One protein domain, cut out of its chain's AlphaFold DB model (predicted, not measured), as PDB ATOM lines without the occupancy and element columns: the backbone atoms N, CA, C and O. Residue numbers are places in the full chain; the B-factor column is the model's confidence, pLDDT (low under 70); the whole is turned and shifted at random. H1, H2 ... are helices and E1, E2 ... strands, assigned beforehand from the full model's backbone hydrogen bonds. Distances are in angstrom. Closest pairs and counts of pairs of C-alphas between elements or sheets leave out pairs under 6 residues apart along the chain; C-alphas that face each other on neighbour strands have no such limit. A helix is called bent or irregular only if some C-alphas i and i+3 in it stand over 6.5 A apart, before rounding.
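Overview. This is residues 56 to 142 of the 146 residues of an uncharacterized protein of Crenarchaeota archaeon (UniProt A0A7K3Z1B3). A rounded cluster of short helices has a small ribbon of two parallel strands, E1 and E2, on one side and the corner of H1 and H2 on the opposite side. H3 and H5 stand between these two sides, apart from each other, with little H4 near the middle and H6 at the far end beyond the strands. The printed part has 87 residues, mostly helix, in the order H1 H2 H3 E1 H4 H5 E2 H6. It is compact, with a radius of gyration of the C-alphas of 12.7 A and spans of 32 by 27 by 23 A.

Arrangement. H1, residues 56 to 67, and H2, residues 69 to 81, touch only at the corner by their link, about perpendicular at 74 degrees; their closest C-alphas, of Ala 66 and Arg 72, are 4.4 A apart. H3, residues 91 to 104, touches H1 with residues 94 to 98 alone, at a steep tilt of 66 degrees, opposite ways; the closest C-alphas, of Ile 58 and Met 94, are 6.0 A apart. E1, residues 109 to 113, and E2, residues 131 to 135, are parallel neighbours at 31 degrees, with N 111 and O 132 at 2.8 A and N 134 and O 111 at 2.9 A, within hydrogen-bond range. Between them come H4, residues 116 to 119, and H5, residues 122 to 128, in a strand-helix-strand unit, two parallel strands joined through helices, with a right-handed crossover. The closest C-alphas of H5 and E2, of Glu 126 and Lys 132, are 5.6 A apart. H1 and H5 are near each other, while H3 and H5 are apart. H2 and H4 are close but not clearly touching, with the C-alphas of Leu 78 and Asp 117 closest at 7.0 A. H6, residues 136 to 141, comes closest to E1 at the C-alphas of Leu 136 and Thr 113, 5.4 A. In H1, H2, H3 and H5 every O i to N i+4 pair is within hydrogen-bond range; H6 has 0 of 2, and 2 of 3 O i to N i+3 pairs; H4 is too short for an O i to N i+4 pair.

Along the chain. H1 begins at C-alpha 56 (95.026, 57.792, 253.072) and is 16.6 A long. H2 is 18.4 A and H3 19.7 A. E1 begins at C-alpha 109 (112.776, 62.053, 259.700). E1 and E2 are 12.5 A and 12.6 A, H4 4.7 A and H5 10.2 A. H6, 10.1 A, is irregular, with C-alphas 137 and 140 at 7.2 A, and ends at C-alpha 141 (126.167, 69.349, 252.658).

Size, cuts and confidence. The C-alphas farthest apart, of Asn 83 and Glu 106, are 36.8 A from each other. The printed part has no cut and no long link. The mean pLDDT of the printed part is 92.3, and one residue, 106, is under 70.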
ATOM      1  N   ARG A  56      96.208  56.921 253.244       95.38
ATOM      2  CA  ARG A  56      95.026  57.792 253.072       95.38
ATOM      3  C   ARG A  56      95.273  59.232 253.514       95.38
ATOM      4  O   ARG A  56      94.747  60.153 252.898       95.38
ATOM      5  N   LYS A  57      96.094  59.450 254.549       94.31
ATOM      6  CA  LYS A  57      96.510  60.804 254.960       94.31
ATOM      7  C   LYS A  57      97.226  61.529 253.814       94.31
ATOM      8  O   LYS A  57      96.900  62.673 253.514       94.31
ATOM      9  N   ILE A  58      98.156  60.840 253.153       96.44
ATOM     10  CA  ILE A  58      98.926  61.365 252.019       96.44
ATOM     11  C   ILE A  58      98.026  61.581 250.800       96.44
ATOM     12  O   ILE A  58      98.126  62.603 250.126       96.44
ATOM     13  N   GLU A  59      97.104  60.654 250.538       96.56
ATOM     14  CA  GLU A  59      96.108  60.796 249.472       96.56
ATOM     15  C   GLU A  59      95.225  62.034 249.685       96.56
ATOM     16  O   GLU A  59      95.053  62.835 248.764       96.56
ATOM     17  N   ASN A  60      94.738  62.250 250.912       96.81
ATOM     18  CA  ASN A  60      93.949  63.429 251.269       96.81
ATOM     19  C   ASN A  60      94.754  64.728 251.125       96.81
ATOM     20  O   ASN A  60      94.235  65.695 250.577       96.81
ATOM     21  N   MET A  61      96.023  64.741 251.544       96.25
ATOM     22  CA  MET A  61      96.923  65.885 251.348       96.25
ATOM     23  C   MET A  61      97.019  66.266 249.860       96.25
ATOM     24  O   MET A  61      96.772  67.414 249.485       96.25
ATOM     25  N   TYR A  62      97.286  65.300 248.973       96.12
ATOM     26  CA  TYR A  62      97.330  65.568 247.531       96.12
ATOM     27  C   TYR A  62      95.961  65.953 246.945       96.12
ATOM     28  O   TYR A  62      95.899  66.745 245.997       96.12
ATOM     29  N   ALA A  63      94.861  65.448 247.509       97.00
ATOM     30  CA  ALA A  63      93.517  65.872 247.133       97.00
ATOM     31  C   ALA A  63      93.253  67.343 247.502       97.00
ATOM     32  O   ALA A  63      92.676  68.071 246.692       97.00
ATOM     33  N   GLU A  64      93.721  67.815 248.661       96.81
ATOM     34  CA  GLU A  64      93.663  69.234 249.035       96.81
ATOM     35  C   GLU A  64      94.553  70.098 248.127       96.81
ATOM     36  O   GLU A  64      94.124  71.156 247.660       96.81
ATOM     37  N   PHE A  65      95.743  69.617 247.754       96.06
ATOM     38  CA  PHE A  65      96.601  70.314 246.785       96.06
ATOM     39  C   PHE A  65      95.909  70.489 245.430       96.06
ATOM     40  O   PHE A  65      96.062  71.521 244.782       96.06
ATOM     41  N   ALA A  66      95.104  69.515 245.002       96.56
ATOM     42  CA  ALA A  66      94.335  69.630 243.767       96.56
ATOM     43  C   ALA A  66      93.177  70.635 243.842       96.56
ATOM     44  O   ALA A  66      92.710  71.081 242.792       96.56
ATOM     45  N   LYS A  67      92.725  71.017 245.044       97.00
ATOM     46  CA  LYS A  67      91.703  72.059 245.238       97.00
ATOM     47  C   LYS A  67      92.305  73.466 245.242       97.00
ATOM     48  O   LYS A  67      91.641  74.406 244.811       97.00
ATOM     49  N   ALA A  68      93.557  73.619 245.674       96.31
ATOM     50  CA  ALA A  68      94.260  74.900 245.671       96.31
ATOM     51  C   ALA A  68      94.811  75.237 244.264       96.31
ATOM     52  O   ALA A  68      95.616  74.468 243.737       96.31
ATOM     53  N   PRO A  69      94.451  76.380 243.636       95.75
ATOM     54  CA  PRO A  69      94.830  76.679 242.249       95.75
ATOM     55  C   PRO A  69      96.337  76.615 241.964       95.75
ATOM     56  O   PRO A  69      96.756  76.037 240.959       95.75
ATOM     57  N   GLU A  70      97.158  77.165 242.861       95.62
ATOM     58  CA  GLU A  70      98.615  77.206 242.698       95.62
ATOM     59  C   GLU A  70      99.250  75.813 242.801       95.62
ATOM     60  O   GLU A  70     100.078  75.433 241.967       95.62
ATOM     61  N   LEU A  71      98.821  75.011 243.778       96.38
ATOM     62  CA  LEU A  71      99.330  73.654 243.993       96.38
ATOM     63  C   LEU A  71      98.828  72.691 242.913       96.38
ATOM     64  O   LEU A  71      99.593  71.870 242.403       96.38
ATOM     65  N   ARG A  72      97.582  72.856 242.462       96.81
ATOM     66  CA  ARG A  72      97.038  72.126 241.316       96.81
ATOM     67  C   ARG A  72      97.850  72.393 240.052       96.81
ATOM     68  O   ARG A  72      98.141  71.457 239.308       96.81
ATOM     69  N   ALA A  73      98.263  73.637 239.810       96.25
ATOM     70  CA  ALA A  73      99.125  73.960 238.677       96.25
ATOM     71  C   ALA A  73     100.491  73.252 238.774       96.25
ATOM     72  O   ALA A  73     100.985  72.753 237.759       96.25
ATOM     73  N   LYS A  74     101.079  73.140 239.978       95.69
ATOM     74  CA  LYS A  74     102.287  72.322 240.205       95.69
ATOM     75  C   LYS A  74     102.036  70.841 239.886       95.69
ATOM     76  O   LYS A  74     102.827  70.247 239.153       95.69
ATOM     77  N   LEU A  75     100.919  70.264 240.350       96.12
ATOM     78  CA  LEU A  75     100.549  68.866 240.068       96.12
ATOM     79  C   LEU A  75     100.404  68.596 238.564       96.12
ATOM     80  O   LEU A  75     100.916  67.593 238.072       96.12
ATOM     81  N   ILE A  76      99.764  69.503 237.819       96.56
ATOM     82  CA  ILE A  76      99.605  69.382 236.360       96.56
ATOM     83  C   ILE A  76     100.967  69.453 235.657       96.56
ATOM     84  O   ILE A  76     101.258  68.638 234.781       96.56
ATOM     85  N   LYS A  77     101.843  70.386 236.055       95.62
ATOM     86  CA  LYS A  77     103.208  70.471 235.507       95.62
ATOM     87  C   LYS A  77     103.980  69.169 235.731       95.62
ATOM     88  O   LYS A  77     104.642  68.683 234.814       95.62
ATOM     89  N   LEU A  78     103.869  68.586 236.923       94.62
ATOM     90  CA  LEU A  78     104.472  67.297 237.258       94.62
ATOM     91  C   LEU A  78     103.881  66.140 236.451       94.62
ATOM     92  O   LEU A  78     104.638  65.315 235.945       94.62
ATOM     93  N   GLN A  79     102.558  66.109 236.284       95.50
ATOM     94  CA  GLN A  79     101.859  65.111 235.477       95.50
ATOM     95  C   GLN A  79     102.404  65.075 234.046       95.50
ATOM     96  O   GLN A  79     102.773  64.006 233.554       95.50
ATOM     97  N   VAL A  80     102.514  66.247 233.409       95.31
ATOM     98  CA  VAL A  80     103.064  66.394 232.055       95.31
ATOM     99  C   VAL A  80     104.542  66.002 232.031       95.31
ATOM    100  O   VAL A  80     104.952  65.201 231.194       95.31
ATOM    101  N   ARG A  81     105.346  66.498 232.980       93.25
ATOM    102  CA  ARG A  81     106.793  66.231 233.032       93.25
ATOM    103  C   ARG A  81     107.127  64.754 233.256       93.25
ATOM    104  O   ARG A  81     108.093  64.268 232.676       93.25
ATOM    105  N   LYS A  82     106.357  64.046 234.088       92.12
ATOM    106  CA  LYS A  82     106.515  62.601 234.340       92.12
ATOM    107  C   LYS A  82     105.752  61.736 233.327       92.12
ATOM    108  O   LYS A  82     105.809  60.517 233.431       92.12
ATOM    109  N   ASN A  83     105.051  62.345 232.362       93.50
ATOM    110  CA  ASN A  83     104.215  61.668 231.369       93.50
ATOM    111  C   ASN A  83     103.257  60.630 231.994       93.50
ATOM    112  O   ASN A  83     103.141  59.496 231.523       93.50
ATOM    113  N   ARG A  84     102.600  60.993 233.104       92.56
ATOM    114  CA  ARG A  84     101.679  60.100 233.827       92.56
ATOM    115  C   ARG A  84     100.217  60.431 233.532       92.56
ATOM    116  O   ARG A  84      99.860  61.575 233.273       92.56
ATOM    117  N   ARG A  85      99.348  59.418 233.624       92.38
ATOM    118  CA  ARG A  85      97.895  59.585 233.432       92.38
ATOM    119  C   ARG A  85      97.212  60.234 234.634       92.38
ATOM    120  O   ARG A  85      96.348  61.080 234.448       92.38
ATOM    121  N   SER A  86      97.599  59.845 235.849       94.88
ATOM    122  CA  SER A  86      97.028  60.388 237.087       94.88
ATOM    123  C   SER A  86      97.594  61.770 237.411       94.88
ATOM    124  O   SER A  86      98.766  62.044 237.151       94.88
ATOM    125  N   LEU A  87      96.779  62.623 238.029       94.75
ATOM    126  CA  LEU A  87      97.245  63.889 238.595       94.75
ATOM    127  C   LEU A  87      98.138  63.660 239.826       94.75
ATOM    128  O   LEU A  87      99.067  64.432 240.060       94.75
ATOM    129  N   PHE A  88      97.881  62.588 240.578       94.69
ATOM    130  CA  PHE A  88      98.562  62.265 241.832       94.69
ATOM    131  C   PHE A  88      99.800  61.382 241.620       94.69
ATOM    132  O   PHE A  88      99.908  60.722 240.576       94.69
ATOM    133  N   PRO A  89     100.728  61.348 242.598       93.69
ATOM    134  CA  PRO A  89     101.794  60.351 242.646       93.69
ATOM    135  C   PRO A  89     101.252  58.921 242.628       93.69
ATOM    136  O   PRO A  89     100.059  58.676 242.831       93.69
ATOM    137  N   SER A  90     102.130  57.954 242.361       94.31
ATOM    138  CA  SER A  90     101.716  56.556 242.409       94.31
ATOM    139  C   SER A  90     101.344  56.152 243.840       94.31
ATOM    140  O   SER A  90     101.820  56.734 244.814       94.31
ATOM    141  N   VAL A  91     100.526  55.106 243.987       93.31
ATOM    142  CA  VAL A  91     100.214  54.544 245.314       93.31
ATOM    143  C   VAL A  91     101.491  54.118 246.046       93.31
ATOM    144  O   VAL A  91     101.573  54.261 247.259       93.31
ATOM    145  N   SER A  92     102.504  53.640 245.317       92.25
ATOM    146  CA  SER A  92     103.800  53.289 245.902       92.25
ATOM    147  C   SER A  92     104.512  54.509 246.484       92.25
ATOM    148  O   SER A  92     105.005  54.440 247.604       92.25
ATOM    149  N   ASP A  93     104.531  55.631 245.762       93.88
ATOM    150  CA  ASP A  93     105.168  56.871 246.227       93.88
ATOM    151  C   ASP A  93     104.453  57.426 247.462       93.88
ATOM    152  O   ASP A  93     105.094  57.828 248.433       93.88
ATOM    153  N   MET A  94     103.116  57.390 247.458       95.25
ATOM    154  CA  MET A  94     102.320  57.817 248.609       95.25
ATOM    155  C   MET A  94     102.546  56.919 249.829       95.25
ATOM    156  O   MET A  94     102.632  57.433 250.941       95.25
ATOM    157  N   LYS A  95     102.694  55.600 249.638       94.31
ATOM    158  CA  LYS A  95     103.046  54.668 250.722       94.31
ATOM    159  C   LYS A  95     104.423  54.957 251.303       94.31
ATOM    160  O   LYS A  95     104.540  55.040 252.513       94.31
ATOM    161  N   ILE A  96     105.433  55.186 250.465       93.12
ATOM    162  CA  ILE A  96     106.787  55.526 250.930       93.12
ATOM    163  C   ILE A  96     106.767  56.796 251.792       93.12
ATOM    164  O   ILE A  96     107.424  56.853 252.831       93.12
ATOM    165  N   LEU A  97     106.009  57.816 251.380       94.50
ATOM    166  CA  LEU A  97     105.885  59.047 252.157       94.50
ATOM    167  C   LEU A  97     105.107  58.831 253.465       94.50
ATOM    168  O   LEU A  97     105.475  59.405 254.488       94.50
ATOM    169  N   ALA A  98     104.075  57.985 253.449       94.75
ATOM    170  CA  ALA A  98     103.336  57.601 254.649       94.75
ATOM    171  C   ALA A  98     104.232  56.841 255.641       94.75
ATOM    172  O   ALA A  98     104.223  57.143 256.830       94.75
ATOM    173  N   GLU A  99     105.066  55.920 255.151       92.88
ATOM    174  CA  GLU A  99     106.042  55.193 255.968       92.88
ATOM    175  C   GLU A  99     107.064  56.159 256.575       92.88
ATOM    176  O   GLU A  99     107.419  56.025 257.744       92.88
ATOM    177  N   ALA A 100     107.521  57.156 255.810       92.00
ATOM    178  CA  ALA A 100     108.448  58.173 256.301       92.00
ATOM    179  C   ALA A 100     107.836  59.052 257.407       92.00
ATOM    180  O   ALA A 100     108.522  59.344 258.387       92.00
ATOM    181  N   ASP A 101     106.568  59.453 257.270       93.31
ATOM    182  CA  ASP A 101     105.840  60.224 258.290       93.31
ATOM    183  C   ASP A 101     105.603  59.399 259.563       93.31
ATOM    184  O   ASP A 101     105.844  59.881 260.669       93.31
ATOM    185  N   GLU A 102     105.223  58.130 259.410       91.44
ATOM    186  CA  GLU A 102     105.003  57.207 260.528       91.44
ATOM    187  C   GLU A 102     106.313  56.897 261.274       91.44
ATOM    188  O   GLU A 102     106.362  56.939 262.504       91.44
ATOM    189  N   LEU A 103     107.415  56.686 260.541       88.38
ATOM    190  CA  LEU A 103     108.764  56.587 261.118       88.38
ATOM    191  C   LEU A 103     109.184  57.863 261.851       88.38
ATOM    192  O   LEU A 103     110.028  57.789 262.748       88.38
ATOM    193  N   GLY A 104     108.617  59.008 261.460       80.56
ATOM    194  CA  GLY A 104     108.741  60.276 262.162       80.56
ATOM    195  C   GLY A 104     108.457  60.098 263.644       80.56
ATOM    196  O   GLY A 104     109.292  60.443 264.478       80.56
ATOM    197  N   GLY A 105     107.330  59.474 264.005       76.94
ATOM    198  CA  GLY A 105     106.932  59.359 265.407       76.94
ATOM    199  C   GLY A 105     107.078  60.721 266.096       76.94
ATOM    200  O   GLY A 105     106.621  61.724 265.565       76.94
ATOM    201  N   GLU A 106     107.774  60.809 267.229       69.62
ATOM    202  CA  GLU A 106     108.049  62.081 267.934       69.62
ATOM    203  C   GLU A 106     109.206  62.921 267.355       69.62
ATOM    204  O   GLU A 106     109.533  63.981 267.890       69.62
ATOM    205  N   ARG A 107     109.874  62.458 266.297       79.50
ATOM    206  CA  ARG A 107     111.088  63.068 265.742       79.50
ATOM    207  C   ARG A 107     110.914  63.420 264.268       79.50
ATOM    208  O   ARG A 107     110.057  62.907 263.564       79.50
ATOM    209  N   LEU A 108     111.759  64.326 263.792       85.81
ATOM    210  CA  LEU A 108     111.823  64.653 262.373       85.81
ATOM    211  C   LEU A 108     112.626  63.572 261.638       85.81
ATOM    212  O   LEU A 108     113.759  63.274 262.026       85.81
ATOM    213  N   VAL A 109     112.067  63.006 260.568       88.19
ATOM    214  CA  VAL A 109     112.776  62.053 259.700       88.19
ATOM    215  C   VAL A 109     113.297  62.751 258.454       88.19
ATOM    216  O   VAL A 109     112.576  63.473 257.775       88.19
ATOM    217  N   ASN A 110     114.561  62.499 258.117       89.69
ATOM    218  CA  ASN A 110     115.145  62.973 256.869       89.69
ATOM    219  C   ASN A 110     114.792  62.007 255.737       89.69
ATOM    220  O   ASN A 110     115.281  60.876 255.705       89.69
ATOM    221  N   PHE A 111     113.976  62.467 254.796       92.12
ATOM    222  CA  PHE A 111     113.574  61.720 253.616       92.12
ATOM    223  C   PHE A 111     114.422  62.137 252.416       92.12
ATOM    224  O   PHE A 111     114.227  63.198 251.818       92.12
ATOM    225  N   ILE A 112     115.417  61.306 252.102       90.75
ATOM    226  CA  ILE A 112     116.390  61.564 251.036       90.75
ATOM    227  C   ILE A 112     115.840  61.033 249.712       90.75
ATOM    228  O   ILE A 112     115.572  59.839 249.597       90.75
ATOM    229  N   THR A 113     115.707  61.895 248.703       91.38
ATOM    230  CA  THR A 113     115.084  61.525 247.421       91.38
ATOM    231  C   THR A 113     115.625  62.319 246.227       91.38
ATOM    232  O   THR A 113     116.186  63.405 246.384       91.38
ATOM    233  N   ASP A 114     115.473  61.773 245.019       90.19
ATOM    234  CA  ASP A 114     115.607  62.504 243.750       90.19
ATOM    235  C   ASP A 114     114.262  62.658 243.013       90.19
ATOM    236  O   ASP A 114     114.219  63.266 241.938       90.19
ATOM    237  N   ASP A 115     113.167  62.126 243.575       91.50
ATOM    238  CA  ASP A 115     111.874  62.146 242.905       91.50
ATOM    239  C   ASP A 115     111.234  63.530 243.012       91.50
ATOM    240  O   ASP A 115     110.957  64.076 244.084       91.50
ATOM    241  N   SER A 116     110.957  64.081 241.839       90.56
ATOM    242  CA  SER A 116     110.316  65.369 241.672       90.56
ATOM    243  C   SER A 116     108.923  65.496 242.305       90.56
ATOM    244  O   SER A 116     108.531  66.616 242.609       90.56
ATOM    245  N   ASP A 117     108.181  64.403 242.524       90.88
ATOM    246  CA  ASP A 117     106.892  64.457 243.236       90.88
ATOM    247  C   ASP A 117     107.052  64.900 244.696       90.88
ATOM    248  O   ASP A 117     106.156  65.537 245.244       90.88
ATOM    249  N   PHE A 118     108.200  64.611 245.309       94.94
ATOM    250  CA  PHE A 118     108.503  65.050 246.668       94.94
ATOM    251  C   PHE A 118     109.268  66.374 246.672       94.94
ATOM    252  O   PHE A 118     108.991  67.242 247.492       94.94
ATOM    253  N   LEU A 119     110.207  66.563 245.737       94.81
ATOM    254  CA  LEU A 119     111.038  67.772 245.700       94.81
ATOM    255  C   LEU A 119     110.241  69.046 245.370       94.81
ATOM    256  O   LEU A 119     110.515  70.094 245.947       94.81
ATOM    257  N   GLU A 120     109.245  68.977 244.481       94.81
ATOM    258  CA  GLU A 120     108.419  70.146 244.107       94.81
ATOM    259  C   GLU A 120     107.393  70.539 245.179       94.81
ATOM    260  O   GLU A 120     106.919  71.678 245.197       94.81
ATOM    261  N   PHE A 121     107.051  69.593 246.058       95.38
ATOM    262  CA  PHE A 121     106.131  69.772 247.184       95.38
ATOM    263  C   PHE A 121     106.857  69.755 248.528       95.38
ATOM    264  O   PHE A 121     106.244  69.506 249.561       95.38
ATOM    265  N   LYS A 122     108.172  70.004 248.529       95.31
ATOM    266  CA  LYS A 122     109.008  69.953 249.732       95.31
ATOM    267  C   LYS A 122     108.429  70.785 250.874       95.31
ATOM    268  O   LYS A 122     108.287  70.274 251.976       95.31
ATOM    269  N   SER A 123     108.077  72.042 250.608       94.81
ATOM    270  CA  SER A 123     107.534  72.955 251.620       94.81
ATOM    271  C   SER A 123     106.206  72.481 252.198       94.81
ATOM    272  O   SER A 123     105.955  72.629 253.389       94.81
ATOM    273  N   GLU A 124     105.344  71.930 251.354       96.19
ATOM    274  CA  GLU A 124     104.015  71.470 251.723       96.19
ATOM    275  C   GLU A 124     104.107  70.162 252.525       96.19
ATOM    276  O   GLU A 124     103.483  70.038 253.574       96.19
ATOM    277  N   ILE A 125     104.979  69.243 252.100       95.25
ATOM    278  CA  ILE A 125     105.308  68.007 252.820       95.25
ATOM    279  C   ILE A 125     105.890  68.321 254.202       95.25
ATOM    280  O   ILE A 125     105.406  67.794 255.197       95.25
ATOM    281  N   GLU A 126     106.884  69.208 254.283       94.69
ATOM    282  CA  GLU A 126     107.539  69.587 255.546       94.69
ATOM    283  C   GLU A 126     106.599  70.319 256.514       94.69
ATOM    284  O   GLU A 126     106.824  70.316 257.724       94.69
ATOM    285  N   LYS A 127     105.543  70.956 255.996       93.81
ATOM    286  CA  LYS A 127     104.532  71.641 256.806       93.81
ATOM    287  C   LYS A 127     103.505  70.675 257.396       93.81
ATOM    288  O   LYS A 127     103.015  70.915 258.498       93.81
ATOM    289  N   GLU A 128     103.134  69.635 256.654       92.12
ATOM    290  CA  GLU A 128     102.034  68.735 257.023       92.12
ATOM    291  C   GLU A 128     102.500  67.422 257.665       92.12
ATOM    292  O   GLU A 128     101.734  66.780 258.395       92.12
ATOM    293  N   LEU A 129     103.749  67.024 257.418       92.75
ATOM    294  CA  LEU A 129     104.322  65.745 257.831       92.75
ATOM    295  C   LEU A 129     105.570  65.950 258.693       92.75
ATOM    296  O   LEU A 129     106.244  66.978 258.633       92.75
ATOM    297  N   ARG A 130     105.936  64.932 259.474       90.94
ATOM    298  CA  ARG A 130     107.159  64.914 260.302       90.94
ATOM    299  C   ARG A 130     108.379  64.491 259.486       90.94
ATOM    300  O   ARG A 130     109.219  63.705 259.925       90.94
ATOM    301  N   VAL A 131     108.481  65.044 258.282       93.31
ATOM    302  CA  VAL A 131     109.448  64.645 257.265       93.31
ATOM    303  C   VAL A 131     110.181  65.871 256.742       93.31
ATOM    304  O   VAL A 131     109.545  66.812 256.291       93.31
ATOM    305  N   LYS A 132     111.515  65.831 256.743       93.50
ATOM    306  CA  LYS A 132     112.400  66.797 256.077       93.50
ATOM    307  C   LYS A 132     112.836  66.237 254.734       93.50
ATOM    308  O   LYS A 132     113.541  65.226 254.693       93.50
ATOM    309  N   VAL A 133     112.449  66.877 253.636       94.31
ATOM    310  CA  VAL A 133     112.775  66.396 252.288       94.31
ATOM    311  C   VAL A 133     114.159  66.905 251.893       94.31
ATOM    312  O   VAL A 133     114.404  68.105 251.721       94.31
ATOM    313  N   VAL A 134     115.089  65.970 251.723       92.56
ATOM    314  CA  VAL A 134     116.479  66.258 251.362       92.56
ATOM    315  C   VAL A 134     116.720  65.768 249.941       92.56
ATOM    316  O   VAL A 134     116.612  64.575 249.659       92.56
ATOM    317  N   ALA A 135     117.064  66.683 249.032       91.50
ATOM    318  CA  ALA A 135     117.472  66.279 247.697       91.50
ATOM    319  C   ALA A 135     118.770  65.474 247.789       91.50
ATOM    320  O   ALA A 135     119.700  65.850 248.504       91.50
ATOM    321  N   LEU A 136     118.860  64.378 247.040       88.62
ATOM    322  CA  LEU A 136     120.041  63.515 247.051       88.62
ATOM    323  C   LEU A 136     121.347  64.287 246.778       88.62
ATOM    324  O   LEU A 136     122.380  63.990 247.373       88.62
ATOM    325  N   LEU A 137     121.302  65.275 245.881       88.56
ATOM    326  CA  LEU A 137     122.469  66.085 245.519       88.56
ATOM    327  C   LEU A 137     122.922  67.027 246.643       88.56
ATOM    328  O   LEU A 137     124.096  67.385 246.675       88.56
ATOM    329  N   ASP A 138     122.040  67.356 247.588       89.06
ATOM    330  CA  ASP A 138     122.354  68.197 248.748       89.06
ATOM    331  C   ASP A 138     122.944  67.383 249.908       89.06
ATOM    332  O   ASP A 138     123.454  67.937 250.884       89.06
ATOM    333  N   LEU A 139     122.910  66.051 249.809       86.00
ATOM    334  CA  LEU A 139     123.341  65.150 250.869       86.00
ATOM    335  C   LEU A 139     124.787  65.373 251.365       86.00
ATOM    336  O   LEU A 139     124.998  65.263 252.575       86.00
ATOM    337  N   PRO A 140     125.787  65.712 250.522       83.31
ATOM    338  CA  PRO A 140     127.142  66.020 250.992       83.31
ATOM    339  C   PRO A 140     127.212  67.214 251.949       83.31
ATOM    340  O   PRO A 140     128.106  67.277 252.789       83.31
ATOM    341  N   HIS A 141     126.265  68.145 251.833       79.69
ATOM    342  CA  HIS A 141     126.167  69.349 252.658       79.69
ATOM    343  C   HIS A 141     125.143  69.192 253.790       79.69
ATOM    344  O   HIS A 141     124.965  70.093 254.608       79.69
ATOM    345  N   PHE A 142     124.476  68.039 253.855       72.56
ATOM    346  CA  PHE A 142     123.473  67.744 254.858       72.56
ATOM    347  C   PHE A 142     124.118  67.251 256.163       72.56
ATOM    348  O   PHE A 142     124.387  66.057 256.381       72.56
TER     349      PHE A 142